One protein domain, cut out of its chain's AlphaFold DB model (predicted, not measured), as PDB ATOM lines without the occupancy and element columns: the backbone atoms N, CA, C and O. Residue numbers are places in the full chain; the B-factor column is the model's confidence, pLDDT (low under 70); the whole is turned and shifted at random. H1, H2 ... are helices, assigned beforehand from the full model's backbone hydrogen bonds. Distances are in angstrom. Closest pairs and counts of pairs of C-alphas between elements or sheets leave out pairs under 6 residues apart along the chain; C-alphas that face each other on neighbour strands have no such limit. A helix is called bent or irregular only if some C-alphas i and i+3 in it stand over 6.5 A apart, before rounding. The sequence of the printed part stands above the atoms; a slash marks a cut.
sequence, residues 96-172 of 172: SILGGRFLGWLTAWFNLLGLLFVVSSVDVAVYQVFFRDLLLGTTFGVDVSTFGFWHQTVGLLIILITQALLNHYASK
ATOM      1  N   SER A  96     -23.223 -31.660   3.824       71.31
ATOM      2  CA  SER A  96     -22.659 -32.894   3.269       71.31
ATOM      3  C   SER A  96     -23.247 -33.288   1.909       71.31
ATOM      4  O   SER A  96     -22.524 -33.838   1.080       71.31
ATOM      5  N   ILE A  97     -24.525 -32.971   1.663       73.19
ATOM      6  CA  ILE A  97     -25.218 -33.248   0.395       73.19
ATOM      7  C   ILE A  97     -24.807 -32.244  -0.685       73.19
ATOM      8  O   ILE A  97     -24.534 -32.638  -1.814       73.19
ATOM      9  N   LEU A  98     -24.754 -30.953  -0.346       73.25
ATOM     10  CA  LEU A  98     -24.472 -29.877  -1.305       73.25
ATOM     11  C   LEU A  98     -22.976 -29.707  -1.602       73.25
ATOM     12  O   LEU A  98     -22.608 -29.355  -2.718       73.25
ATOM     13  N   GLY A  99     -22.117 -29.933  -0.607       69.94
ATOM     14  CA  GLY A  99     -20.687 -29.623  -0.672       69.94
ATOM     15  C   GLY A  99     -19.753 -30.811  -0.435       69.94
ATOM     16  O   GLY A  99     -18.535 -30.648  -0.359       69.94
ATOM     17  N   GLY A 100     -20.301 -32.016  -0.280       81.44
ATOM     18  CA  GLY A 100     -19.535 -33.210   0.057       81.44
ATOM     19  C   GLY A 100     -19.122 -33.288   1.533       81.44
ATOM     20  O   GLY A 100     -19.365 -32.401   2.354       81.44
ATOM     21  N   ARG A 101     -18.466 -34.399   1.892       77.12
ATOM     22  CA  ARG A 101     -18.188 -34.787   3.288       77.12
ATOM     23  C   ARG A 101     -17.338 -33.770   4.065       77.12
ATOM     24  O   ARG A 101     -17.532 -33.628   5.269       77.12
ATOM     25  N   PHE A 102     -16.427 -33.064   3.389       82.44
ATOM     26  CA  PHE A 102     -15.566 -32.058   4.019       82.44
ATOM     27  C   PHE A 102     -16.335 -30.787   4.399       82.44
ATOM     28  O   PHE A 102     -16.206 -30.326   5.531       82.44
ATOM     29  N   LEU A 103     -17.175 -30.257   3.501       81.69
ATOM     30  CA  LEU A 103     -17.977 -29.067   3.794       81.69
ATOM     31  C   LEU A 103     -19.017 -29.347   4.879       81.69
ATOM     32  O   LEU A 103     -19.149 -28.543   5.793       81.69
ATOM     33  N   GLY A 104     -19.653 -30.525   4.868       82.19
ATOM     34  CA  GLY A 104     -20.496 -30.963   5.984       82.19
ATOM     35  C   GLY A 104     -19.739 -30.967   7.318       82.19
ATOM     36  O   GLY A 104     -20.175 -30.333   8.277       82.19
ATOM     37  N   TRP A 105     -18.572 -31.621   7.378       83.88
ATOM     38  CA  TRP A 105     -17.732 -31.665   8.585       83.88
ATOM     39  C   TRP A 105     -17.328 -30.268   9.073       83.88
ATOM     40  O   TRP A 105     -17.451 -29.974  10.261       83.88
ATOM     41  N   LEU A 106     -16.920 -29.386   8.161       87.12
ATOM     42  CA  LEU A 106     -16.552 -28.011   8.483       87.12
ATOM     43  C   LEU A 106     -17.749 -27.220   9.035       87.12
ATOM     44  O   LEU A 106     -17.620 -26.544  10.054       87.12
ATOM     45  N   THR A 107     -18.930 -27.348   8.423       86.06
ATOM     46  CA  THR A 107     -20.170 -26.732   8.914       86.06
ATOM     47  C   THR A 107     -20.532 -27.223  10.316       86.06
ATOM     48  O   THR A 107     -20.945 -26.413  11.144       86.06
ATOM     49  N   ALA A 108     -20.346 -28.512  10.624       85.62
ATOM     50  CA  ALA A 108     -20.579 -29.028  11.974       85.62
ATOM     51  C   ALA A 108     -19.627 -28.410  13.006       85.62
ATOM     52  O   ALA A 108     -20.083 -28.016  14.079       85.62
ATOM     53  N   TRP A 109     -18.339 -28.271  12.683       89.06
ATOM     54  CA  TRP A 109     -17.376 -27.630  13.581       89.06
ATOM     55  C   TRP A 109     -17.666 -26.152  13.799       89.06
ATOM     56  O   TRP A 109     -17.657 -25.703  14.942       89.06
ATOM     57  N   PHE A 110     -17.978 -25.400  12.742       89.25
ATOM     58  CA  PHE A 110     -18.364 -23.997  12.893       89.25
ATOM     59  C   PHE A 110     -19.649 -23.837  13.699       89.25
ATOM     60  O   PHE A 110     -19.726 -22.948  14.541       89.25
ATOM     61  N   ASN A 111     -20.633 -24.714  13.494       89.94
ATOM     62  CA  ASN A 111     -21.855 -24.707  14.287       89.94
ATOM     63  C   ASN A 111     -21.572 -25.018  15.767       89.94
ATOM     64  O   ASN A 111     -22.087 -24.326  16.641       89.94
ATOM     65  N   LEU A 112     -20.722 -26.011  16.053       90.00
ATOM     66  CA  LEU A 112     -20.317 -26.358  17.417       90.00
ATOM     67  C   LEU A 112     -19.589 -25.199  18.104       90.00
ATOM     68  O   LEU A 112     -19.950 -24.820  19.214       90.00
ATOM     69  N   LEU A 113     -18.589 -24.615  17.441       91.75
ATOM     70  CA  LEU A 113     -17.859 -23.461  17.963       91.75
ATOM     71  C   LEU A 113     -18.792 -22.268  18.174       91.75
ATOM     72  O   LEU A 113     -18.737 -21.631  19.221       91.75
ATOM     73  N   GLY A 114     -19.685 -22.001  17.219       88.69
ATOM     74  CA  GLY A 114     -20.694 -20.953  17.331       88.69
ATOM     75  C   GLY A 114     -21.562 -21.129  18.574       88.69
ATOM     76  O   GLY A 114     -21.695 -20.194  19.356       88.69
ATOM     77  N   LEU A 115     -22.075 -22.337  18.812       88.06
ATOM     78  CA  LEU A 115     -22.840 -22.659  20.018       88.06
ATOM     79  C   LEU A 115     -22.020 -22.459  21.300       88.06
ATOM     80  O   LEU A 115     -22.520 -21.845  22.237       88.06
ATOM     81  N   LEU A 116     -20.761 -22.903  21.338       89.81
ATOM     82  CA  LEU A 116     -19.890 -22.719  22.506       89.81
ATOM     83  C   LEU A 116     -19.657 -21.236  22.828       89.81
ATOM     84  O   LEU A 116     -19.764 -20.827  23.987       89.81
ATOM     85  N   PHE A 117     -19.374 -20.419  21.812       90.00
ATOM     86  CA  PHE A 117     -19.165 -18.983  21.992       90.00
ATOM     87  C   PHE A 117     -20.458 -18.245  22.344       90.00
ATOM     88  O   PHE A 117     -20.432 -17.355  23.191       90.00
ATOM     89  N   VAL A 118     -21.590 -18.620  21.738       87.50
ATOM     90  CA  VAL A 118     -22.897 -18.020  22.039       87.50
ATOM     91  C   VAL A 118     -23.301 -18.302  23.481       87.50
ATOM     92  O   VAL A 118     -23.651 -17.359  24.183       87.50
ATOM     93  N   VAL A 119     -23.201 -19.552  23.946       86.94
ATOM     94  CA  VAL A 119     -23.526 -19.903  25.339       86.94
ATOM     95  C   VAL A 119     -22.640 -19.113  26.303       86.94
ATOM     96  O   VAL A 119     -23.155 -18.387  27.148       86.94
ATOM     97  N   SER A 120     -21.321 -19.126  26.075       87.31
ATOM     98  CA  SER A 120     -20.367 -18.381  26.910       87.31
ATOM     99  C   SER A 120     -20.657 -16.873  26.945       87.31
ATOM    100  O   SER A 120     -20.545 -16.236  27.990       87.31
ATOM    101  N   SER A 121     -21.037 -16.286  25.806       86.69
ATOM    102  CA  SER A 121     -21.406 -14.868  25.705       86.69
ATOM    103  C   SER A 121     -22.669 -14.549  26.508       86.69
ATOM    104  O   SER A 121     -22.706 -13.566  27.251       86.69
ATOM    105  N   VAL A 122     -23.691 -15.406  26.410       85.50
ATOM    106  CA  VAL A 122     -24.952 -15.238  27.141       85.50
ATOM    107  C   VAL A 122     -24.732 -15.353  28.649       85.50
ATOM    108  O   VAL A 122     -25.271 -14.532  29.387       85.50
ATOM    109  N   ASP A 123     -23.900 -16.282  29.121       87.56
ATOM    110  CA  ASP A 123     -23.597 -16.414  30.554       87.56
ATOM    111  C   ASP A 123     -22.939 -15.149  31.126       87.56
ATOM    112  O   ASP A 123     -23.303 -14.673  32.206       87.56
ATOM    113  N   VAL A 124     -22.016 -14.546  30.371       86.88
ATOM    114  CA  VAL A 124     -21.396 -13.264  30.739       86.88
ATOM    115  C   VAL A 124     -22.422 -12.136  30.764       86.88
ATOM    116  O   VAL A 124     -22.424 -11.344  31.710       86.88
ATOM    117  N   ALA A 125     -23.309 -12.072  29.772       85.00
ATOM    118  CA  ALA A 125     -24.374 -11.077  29.729       85.00
ATOM    119  C   ALA A 125     -25.335 -11.215  30.922       85.00
ATOM    120  O   ALA A 125     -25.667 -10.217  31.555       85.00
ATOM    121  N   VAL A 126     -25.729 -12.441  31.284       85.25
ATOM    122  CA  VAL A 126     -26.587 -12.718  32.449       85.25
ATOM    123  C   VAL A 126     -25.904 -12.260  33.738       85.25
ATOM    124  O   VAL A 126     -26.526 -11.589  34.562       85.25
ATOM    125  N   TYR A 127     -24.617 -12.558  33.918       85.75
ATOM    126  CA  TYR A 127     -23.897 -12.113  35.110       85.75
ATOM    127  C   TYR A 127     -23.803 -10.578  35.200       85.75
ATOM    128  O   TYR A 127     -24.100 -10.004  36.246       85.75
ATOM    129  N   GLN A 128     -23.408  -9.908  34.114       83.69
ATOM    130  CA  GLN A 128     -23.210  -8.452  34.096       83.69
ATOM    131  C   GLN A 128     -24.544  -7.701  34.229       83.69
ATOM    132  O   GLN A 128     -24.731  -6.914  35.149       83.69
ATOM    133  N   VAL A 129     -25.500  -7.984  33.343       81.56
ATOM    134  CA  VAL A 129     -26.731  -7.194  33.224       81.56
ATOM    135  C   VAL A 129     -27.729  -7.538  34.329       81.56
ATOM    136  O   VAL A 129     -28.346  -6.646  34.909       81.56
ATOM    137  N   PHE A 130     -27.913  -8.827  34.632       80.81
ATOM    138  CA  PHE A 130     -28.940  -9.260  35.582       80.81
ATOM    139  C   PHE A 130     -28.412  -9.333  37.019       80.81
ATOM    140  O   PHE A 130     -29.005  -8.741  37.916       80.81
ATOM    141  N   PHE A 131     -27.302 -10.033  37.267       82.00
ATOM    142  CA  PHE A 131     -26.810 -10.207  38.640       82.00
ATOM    143  C   PHE A 131     -26.099  -8.968  39.183       82.00
ATOM    144  O   PHE A 131     -26.417  -8.509  40.280       82.00
ATOM    145  N   ARG A 132     -25.130  -8.430  38.440       80.94
ATOM    146  CA  ARG A 132     -24.324  -7.298  38.900       80.94
ATOM    147  C   ARG A 132     -25.139  -6.004  38.883       80.94
ATOM    148  O   ARG A 132     -25.323  -5.395  39.932       80.94
ATOM    149  N   ASP A 133     -25.663  -5.608  37.731       79.62
ATOM    150  CA  ASP A 133     -26.268  -4.280  37.602       79.62
ATOM    151  C   ASP A 133     -27.689  -4.224  38.192       79.62
ATOM    152  O   ASP A 133     -27.979  -3.372  39.033       79.62
ATOM    153  N   LEU A 134     -28.575  -5.148  37.802       81.81
ATOM    154  CA  LEU A 134     -29.982  -5.125  38.226       81.81
ATOM    155  C   LEU A 134     -30.194  -5.640  39.662       81.81
ATOM    156  O   LEU A 134     -30.862  -5.006  40.478       81.81
ATOM    157  N   LEU A 135     -29.655  -6.811  40.000       80.69
ATOM    158  CA  LEU A 135     -29.906  -7.408  41.310       80.69
ATOM    159  C   LEU A 135     -29.079  -6.698  42.390       80.69
ATOM    160  O   LEU A 135     -29.643  -6.112  43.312       80.69
ATOM    161  N   LEU A 136     -27.752  -6.689  42.267       78.31
ATOM    162  CA  LEU A 136     -26.883  -6.104  43.293       78.31
ATOM    163  C   LEU A 136     -26.891  -4.571  43.277       78.31
ATOM    164  O   LEU A 136     -27.037  -3.965  44.337       78.31
ATOM    165  N   GLY A 137     -26.777  -3.955  42.099       77.00
ATOM    166  CA  GLY A 137     -26.731  -2.502  41.955       77.00
ATOM    167  C   GLY A 137     -28.062  -1.822  42.276       77.00
ATOM    168  O   GLY A 137     -28.145  -1.046  43.225       77.00
ATOM    169  N   THR A 138     -29.119  -2.098  41.505       77.19
ATOM    170  CA  THR A 138     -30.377  -1.338  41.634       77.19
ATOM    171  C   THR A 138     -31.322  -1.856  42.718       77.19
ATOM    172  O   THR A 138     -32.008  -1.046  43.336       77.19
ATOM    173  N   THR A 139     -31.361  -3.168  42.982       78.00
ATOM    174  CA  THR A 139     -32.307  -3.746  43.960       78.00
ATOM    175  C   THR A 139     -31.752  -3.745  45.386       78.00
ATOM    176  O   THR A 139     -32.468  -3.393  46.320       78.00
ATOM    177  N   PHE A 140     -30.479  -4.119  45.565       78.62
ATOM    178  CA  PHE A 140     -29.837  -4.174  46.887       78.62
ATOM    179  C   PHE A 140     -28.954  -2.959  47.213       78.62
ATOM    180  O   PHE A 140     -28.490  -2.850  48.347       78.62
ATOM    181  N   GLY A 141     -28.734  -2.037  46.266       76.88
ATOM    182  CA  GLY A 141     -27.946  -0.817  46.490       76.88
ATOM    183  C   GLY A 141     -26.471  -1.081  46.811       76.88
ATOM    184  O   GLY A 141     -25.824  -0.256  47.453       76.88
ATOM    185  N   VAL A 142     -25.950  -2.250  46.427       77.25
ATOM    186  CA  VAL A 142     -24.576  -2.668  46.716       77.25
ATOM    187  C   VAL A 142     -23.625  -2.010  45.725       77.25
ATOM    188  O   VAL A 142     -23.869  -1.996  44.519       77.25
ATOM    189  N   ASP A 143     -22.501  -1.509  46.232       75.06
ATOM    190  CA  ASP A 143     -21.469  -0.864  45.427       75.06
ATOM    191  C   ASP A 143     -20.743  -1.885  44.525       75.06
ATOM    192  O   ASP A 143     -19.777  -2.554  44.902       75.06
ATOM    193  N   VAL A 144     -21.234  -2.033  43.292       71.62
ATOM    194  CA  VAL A 144     -20.725  -2.988  42.287       71.62
ATOM    195  C   VAL A 144     -19.403  -2.569  41.630       71.62
ATOM    196  O   VAL A 144     -18.878  -3.263  40.752       71.62
ATOM    197  N   SER A 145     -18.834  -1.452  42.080       70.94
ATOM    198  CA  SER A 145     -17.533  -0.911  41.673       70.94
ATOM    199  C   SER A 145     -16.350  -1.775  42.140       70.94
ATOM    200  O   SER A 145     -15.336  -1.852  41.449       70.94
ATOM    201  N   THR A 146     -16.499  -2.493  43.260       71.19
ATOM    202  CA  THR A 146     -15.448  -3.361  43.837       71.19
ATOM    203  C   THR A 146     -15.433  -4.774  43.225       71.19
ATOM    204  O   THR A 146     -14.505  -5.558  43.437       71.19
ATOM    205  N   PHE A 147     -16.447  -5.122  42.424       73.56
ATOM    206  CA  PHE A 147     -16.568  -6.440  41.804       73.56
ATOM    207  C   PHE A 147     -15.567  -6.593  40.653       73.56
ATOM    208  O   PHE A 147     -15.848  -6.272  39.501       73.56
ATOM    209  N   GLY A 148     -14.378  -7.093  40.985       77.06
ATOM    210  CA  GLY A 148     -13.346  -7.453  40.013       77.06
ATOM    211  C   GLY A 148     -13.561  -8.818  39.346       77.06
ATOM    212  O   GLY A 148     -14.543  -9.519  39.592       77.06
ATOM    213  N   PHE A 149     -12.567  -9.225  38.552       78.69
ATOM    214  CA  PHE A 149     -12.546 -10.469  37.768       78.69
ATOM    215  C   PHE A 149     -12.954 -11.722  38.563       78.69
ATOM    216  O   PHE A 149     -13.770 -12.508  38.094       78.69
ATOM    217  N   TRP A 150     -12.454 -11.878  39.793       81.62
ATOM    218  CA  TRP A 150     -12.734 -13.056  40.623       81.62
ATOM    219  C   TRP A 150     -14.217 -13.234  40.959       81.62
ATOM    220  O   TRP A 150     -14.716 -14.357  40.945       81.62
ATOM    221  N   HIS A 151     -14.943 -12.139  41.201       81.06
ATOM    222  CA  HIS A 151     -16.378 -12.202  41.480       81.06
ATOM    223  C   HIS A 151     -17.156 -12.627  40.233       81.06
ATOM    224  O   HIS A 151     -18.072 -13.442  40.321       81.06
ATOM    225  N   GLN A 152     -16.727 -12.142  39.062       82.00
ATOM    226  CA  GLN A 152     -17.286 -12.555  37.782       82.00
ATOM    227  C   GLN A 152     -17.061 -14.042  37.518       82.00
ATOM    228  O   GLN A 152     -18.005 -14.739  37.161       82.00
ATOM    229  N   THR A 153     -15.853 -14.559  37.742       84.31
ATOM    230  CA  THR A 153     -15.574 -15.988  37.546       84.31
ATOM    231  C   THR A 153     -16.421 -16.862  38.468       84.31
ATOM    232  O   THR A 153     -17.010 -17.837  38.009       84.31
ATOM    233  N   VAL A 154     -16.535 -16.507  39.752       85.75
ATOM    234  CA  VAL A 154     -17.358 -17.263  40.710       85.75
ATOM    235  C   VAL A 154     -18.836 -17.225  40.318       85.75
ATOM    236  O   VAL A 154     -19.487 -18.268  40.310       85.75
ATOM    237  N   GLY A 155     -19.362 -16.059  39.932       84.81
ATOM    238  CA  GLY A 155     -20.745 -15.930  39.474       84.81
ATOM    239  C   GLY A 155     -21.043 -16.769  38.230       84.81
ATOM    240  O   GLY A 155     -22.052 -17.470  38.188       84.81
ATOM    241  N   LEU A 156     -20.133 -16.772  37.254       88.06
ATOM    242  CA  LEU A 156     -20.250 -17.603  36.054       88.06
ATOM    243  C   LEU A 156     -20.241 -19.098  36.381       88.06
ATOM    244  O   LEU A 156     -21.057 -19.839  35.840       88.06
ATOM    245  N   LEU A 157     -19.369 -19.544  37.289       87.38
ATOM    246  CA  LEU A 157     -19.335 -20.943  37.723       87.38
ATOM    247  C   LEU A 157     -20.658 -21.367  38.373       87.38
ATOM    248  O   LEU A 157     -21.147 -22.457  38.091       87.38
ATOM    249  N   ILE A 158     -21.265 -20.508  39.196       87.75
ATOM    250  CA  ILE A 158     -22.572 -20.786  39.812       87.75
ATOM    251  C   ILE A 158     -23.664 -20.917  38.743       87.75
ATOM    252  O   ILE A 158     -24.460 -21.859  38.796       87.75
ATOM    253  N   ILE A 159     -23.694 -20.009  37.761       87.12
ATOM    254  CA  ILE A 159     -24.660 -20.048  36.652       87.12
ATOM    255  C   ILE A 159     -24.495 -21.345  35.847       87.12
ATOM    256  O   ILE A 159     -25.469 -22.077  35.665       87.12
ATOM    257  N   LEU A 160     -23.262 -21.685  35.460       87.88
ATOM    258  CA  LEU A 160     -22.935 -22.903  34.711       87.88
ATOM    259  C   LEU A 160     -23.311 -24.178  35.468       87.88
ATOM    260  O   LEU A 160     -23.917 -25.080  34.895       87.88
ATOM    261  N   ILE A 161     -22.989 -24.263  36.762       88.38
ATOM    262  CA  ILE A 161     -23.359 -25.417  37.595       88.38
ATOM    263  C   ILE A 161     -24.881 -25.539  37.673       88.38
ATOM    264  O   ILE A 161     -25.418 -26.635  37.534       88.38
ATOM    265  N   THR A 162     -25.589 -24.422  37.843       88.25
ATOM    266  CA  THR A 162     -27.056 -24.419  37.904       88.25
ATOM    267  C   THR A 162     -27.664 -24.906  36.590       88.25
ATOM    268  O   THR A 162     -28.534 -25.774  36.604       88.25
ATOM    269  N   GLN A 163     -27.175 -24.421  35.447       87.06
ATOM    270  CA  GLN A 163     -27.605 -24.885  34.126       87.06
ATOM    271  C   GLN A 163     -27.292 -26.370  33.911       87.06
ATOM    272  O   GLN A 163     -28.148 -27.113  33.432       87.06
ATOM    273  N   ALA A 164     -26.097 -26.824  34.299       86.38
ATOM    274  CA  ALA A 164     -25.699 -28.223  34.191       86.38
ATOM    275  C   ALA A 164     -26.602 -29.135  35.033       86.38
ATOM    276  O   ALA A 164     -27.028 -30.187  34.555       86.38
ATOM    277  N   LEU A 165     -26.946 -28.715  36.254       88.44
ATOM    278  CA  LEU A 165     -27.882 -29.431  37.119       88.44
ATOM    279  C   LEU A 165     -29.282 -29.470  36.504       88.44
ATOM    280  O   LEU A 165     -29.854 -30.550  36.386       88.44
ATOM    281  N   LEU A 166     -29.817 -28.328  36.069       87.19
ATOM    282  CA  LEU A 166     -31.133 -28.263  35.425       87.19
ATOM    283  C   LEU A 166     -31.197 -29.160  34.186       87.19
ATOM    284  O   LEU A 166     -32.159 -29.905  34.028       87.19
ATOM    285  N   ASN A 167     -30.158 -29.147  33.351       86.62
ATOM    286  CA  ASN A 167     -30.085 -29.999  32.168       86.62
ATOM    287  C   ASN A 167     -29.980 -31.489  32.535       86.62
ATOM    288  O   ASN A 167     -30.606 -32.334  31.898       86.62
ATOM    289  N   HIS A 168     -29.237 -31.827  33.593       84.81
ATOM    290  CA  HIS A 168     -29.148 -33.200  34.088       84.81
ATOM    291  C   HIS A 168     -30.491 -33.715  34.626       84.81
ATOM    292  O   HIS A 168     -30.871 -34.849  34.339       84.81
ATOM    293  N   TYR A 169     -31.224 -32.891  35.381       82.69
ATOM    294  CA  TYR A 169     -32.532 -33.263  35.923       82.69
ATOM    295  C   TYR A 169     -33.637 -33.271  34.864       82.69
ATOM    296  O   TYR A 169     -34.516 -34.118  34.944       82.69
ATOM    297  N   ALA A 170     -33.580 -32.394  33.859       70.75
ATOM    298  CA  ALA A 170     -34.536 -32.378  32.748       70.75
ATOM    299  C   ALA A 170     -34.355 -33.551  31.765       70.75
ATOM    300  O   ALA A 170     -35.255 -33.843  30.983       70.75
ATOM    301  N   SER A 171     -33.190 -34.211  31.786       55.94
ATOM    302  CA  SER A 171     -32.895 -35.391  30.964       55.94
ATOM    303  C   SER A 171     -33.430 -36.707  31.558       55.94
ATOM    304  O   SER A 171     -33.258 -37.751  30.924       55.94
ATOM    305  N   LYS A 172     -34.027 -36.686  32.755       45.53
ATOM    306  CA  LYS A 172     -34.728 -37.828  33.365       45.53
ATOM    307  C   LYS A 172     -36.234 -37.651  33.243       45.53
ATOM    308  O   LYS A 172     -36.897 -38.680  32.999       45.53
TER     309      LYS A 172
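Overview. This is residues 96 to 172 of the 172 residues of the protein "Amino acid permease" of Chloroflexi bacterium OLB14 (UniProt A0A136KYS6). A long helix, H1, makes the longest axis, and a shorter helix, H2, folds back after a loop and crosses it steeply beside residues 123 to 127, with residues 161 to 172 sticking out as a side arm. H1 kinks by 87 degrees near residue 103. The printed part has 77 residues, with two named helices, H1 then H2, and no named strand: all helix. It is extended, with a radius of gyration of the C-alphas of 18.1 A, and spans 57 by 32 by 19 A.

Along the chain. H1, residues 96 to 139, measures 51.0 A and begins at C-alpha 96 (-22.659, -32.894, 3.269). It is irregular: C-alphas 98 and 101 are 9.2 A apart. H2, residues 149 to 170, measures 31.4 A and ends at C-alpha 170 (-34.536, -32.378, 32.748).

Arrangement. H1, with residues 123 to 127 alone, touches residues 152 to 160 of H2; the closest C-alphas, of Asp 123 and Leu 156, are 6.5 A apart. They run opposite ways at a steep tilt of 62 degrees. Every O i to N i+4 pair is within hydrogen-bond range in H2, and 31 of 40 in H1.

Size, cuts and confidence. The farthest C-alphas, of Gly 100 and Gly 141, are 57.2 A apart. The printed part has no cut, and the link is short. Residues 99, 171 and 172 have pLDDT under 70.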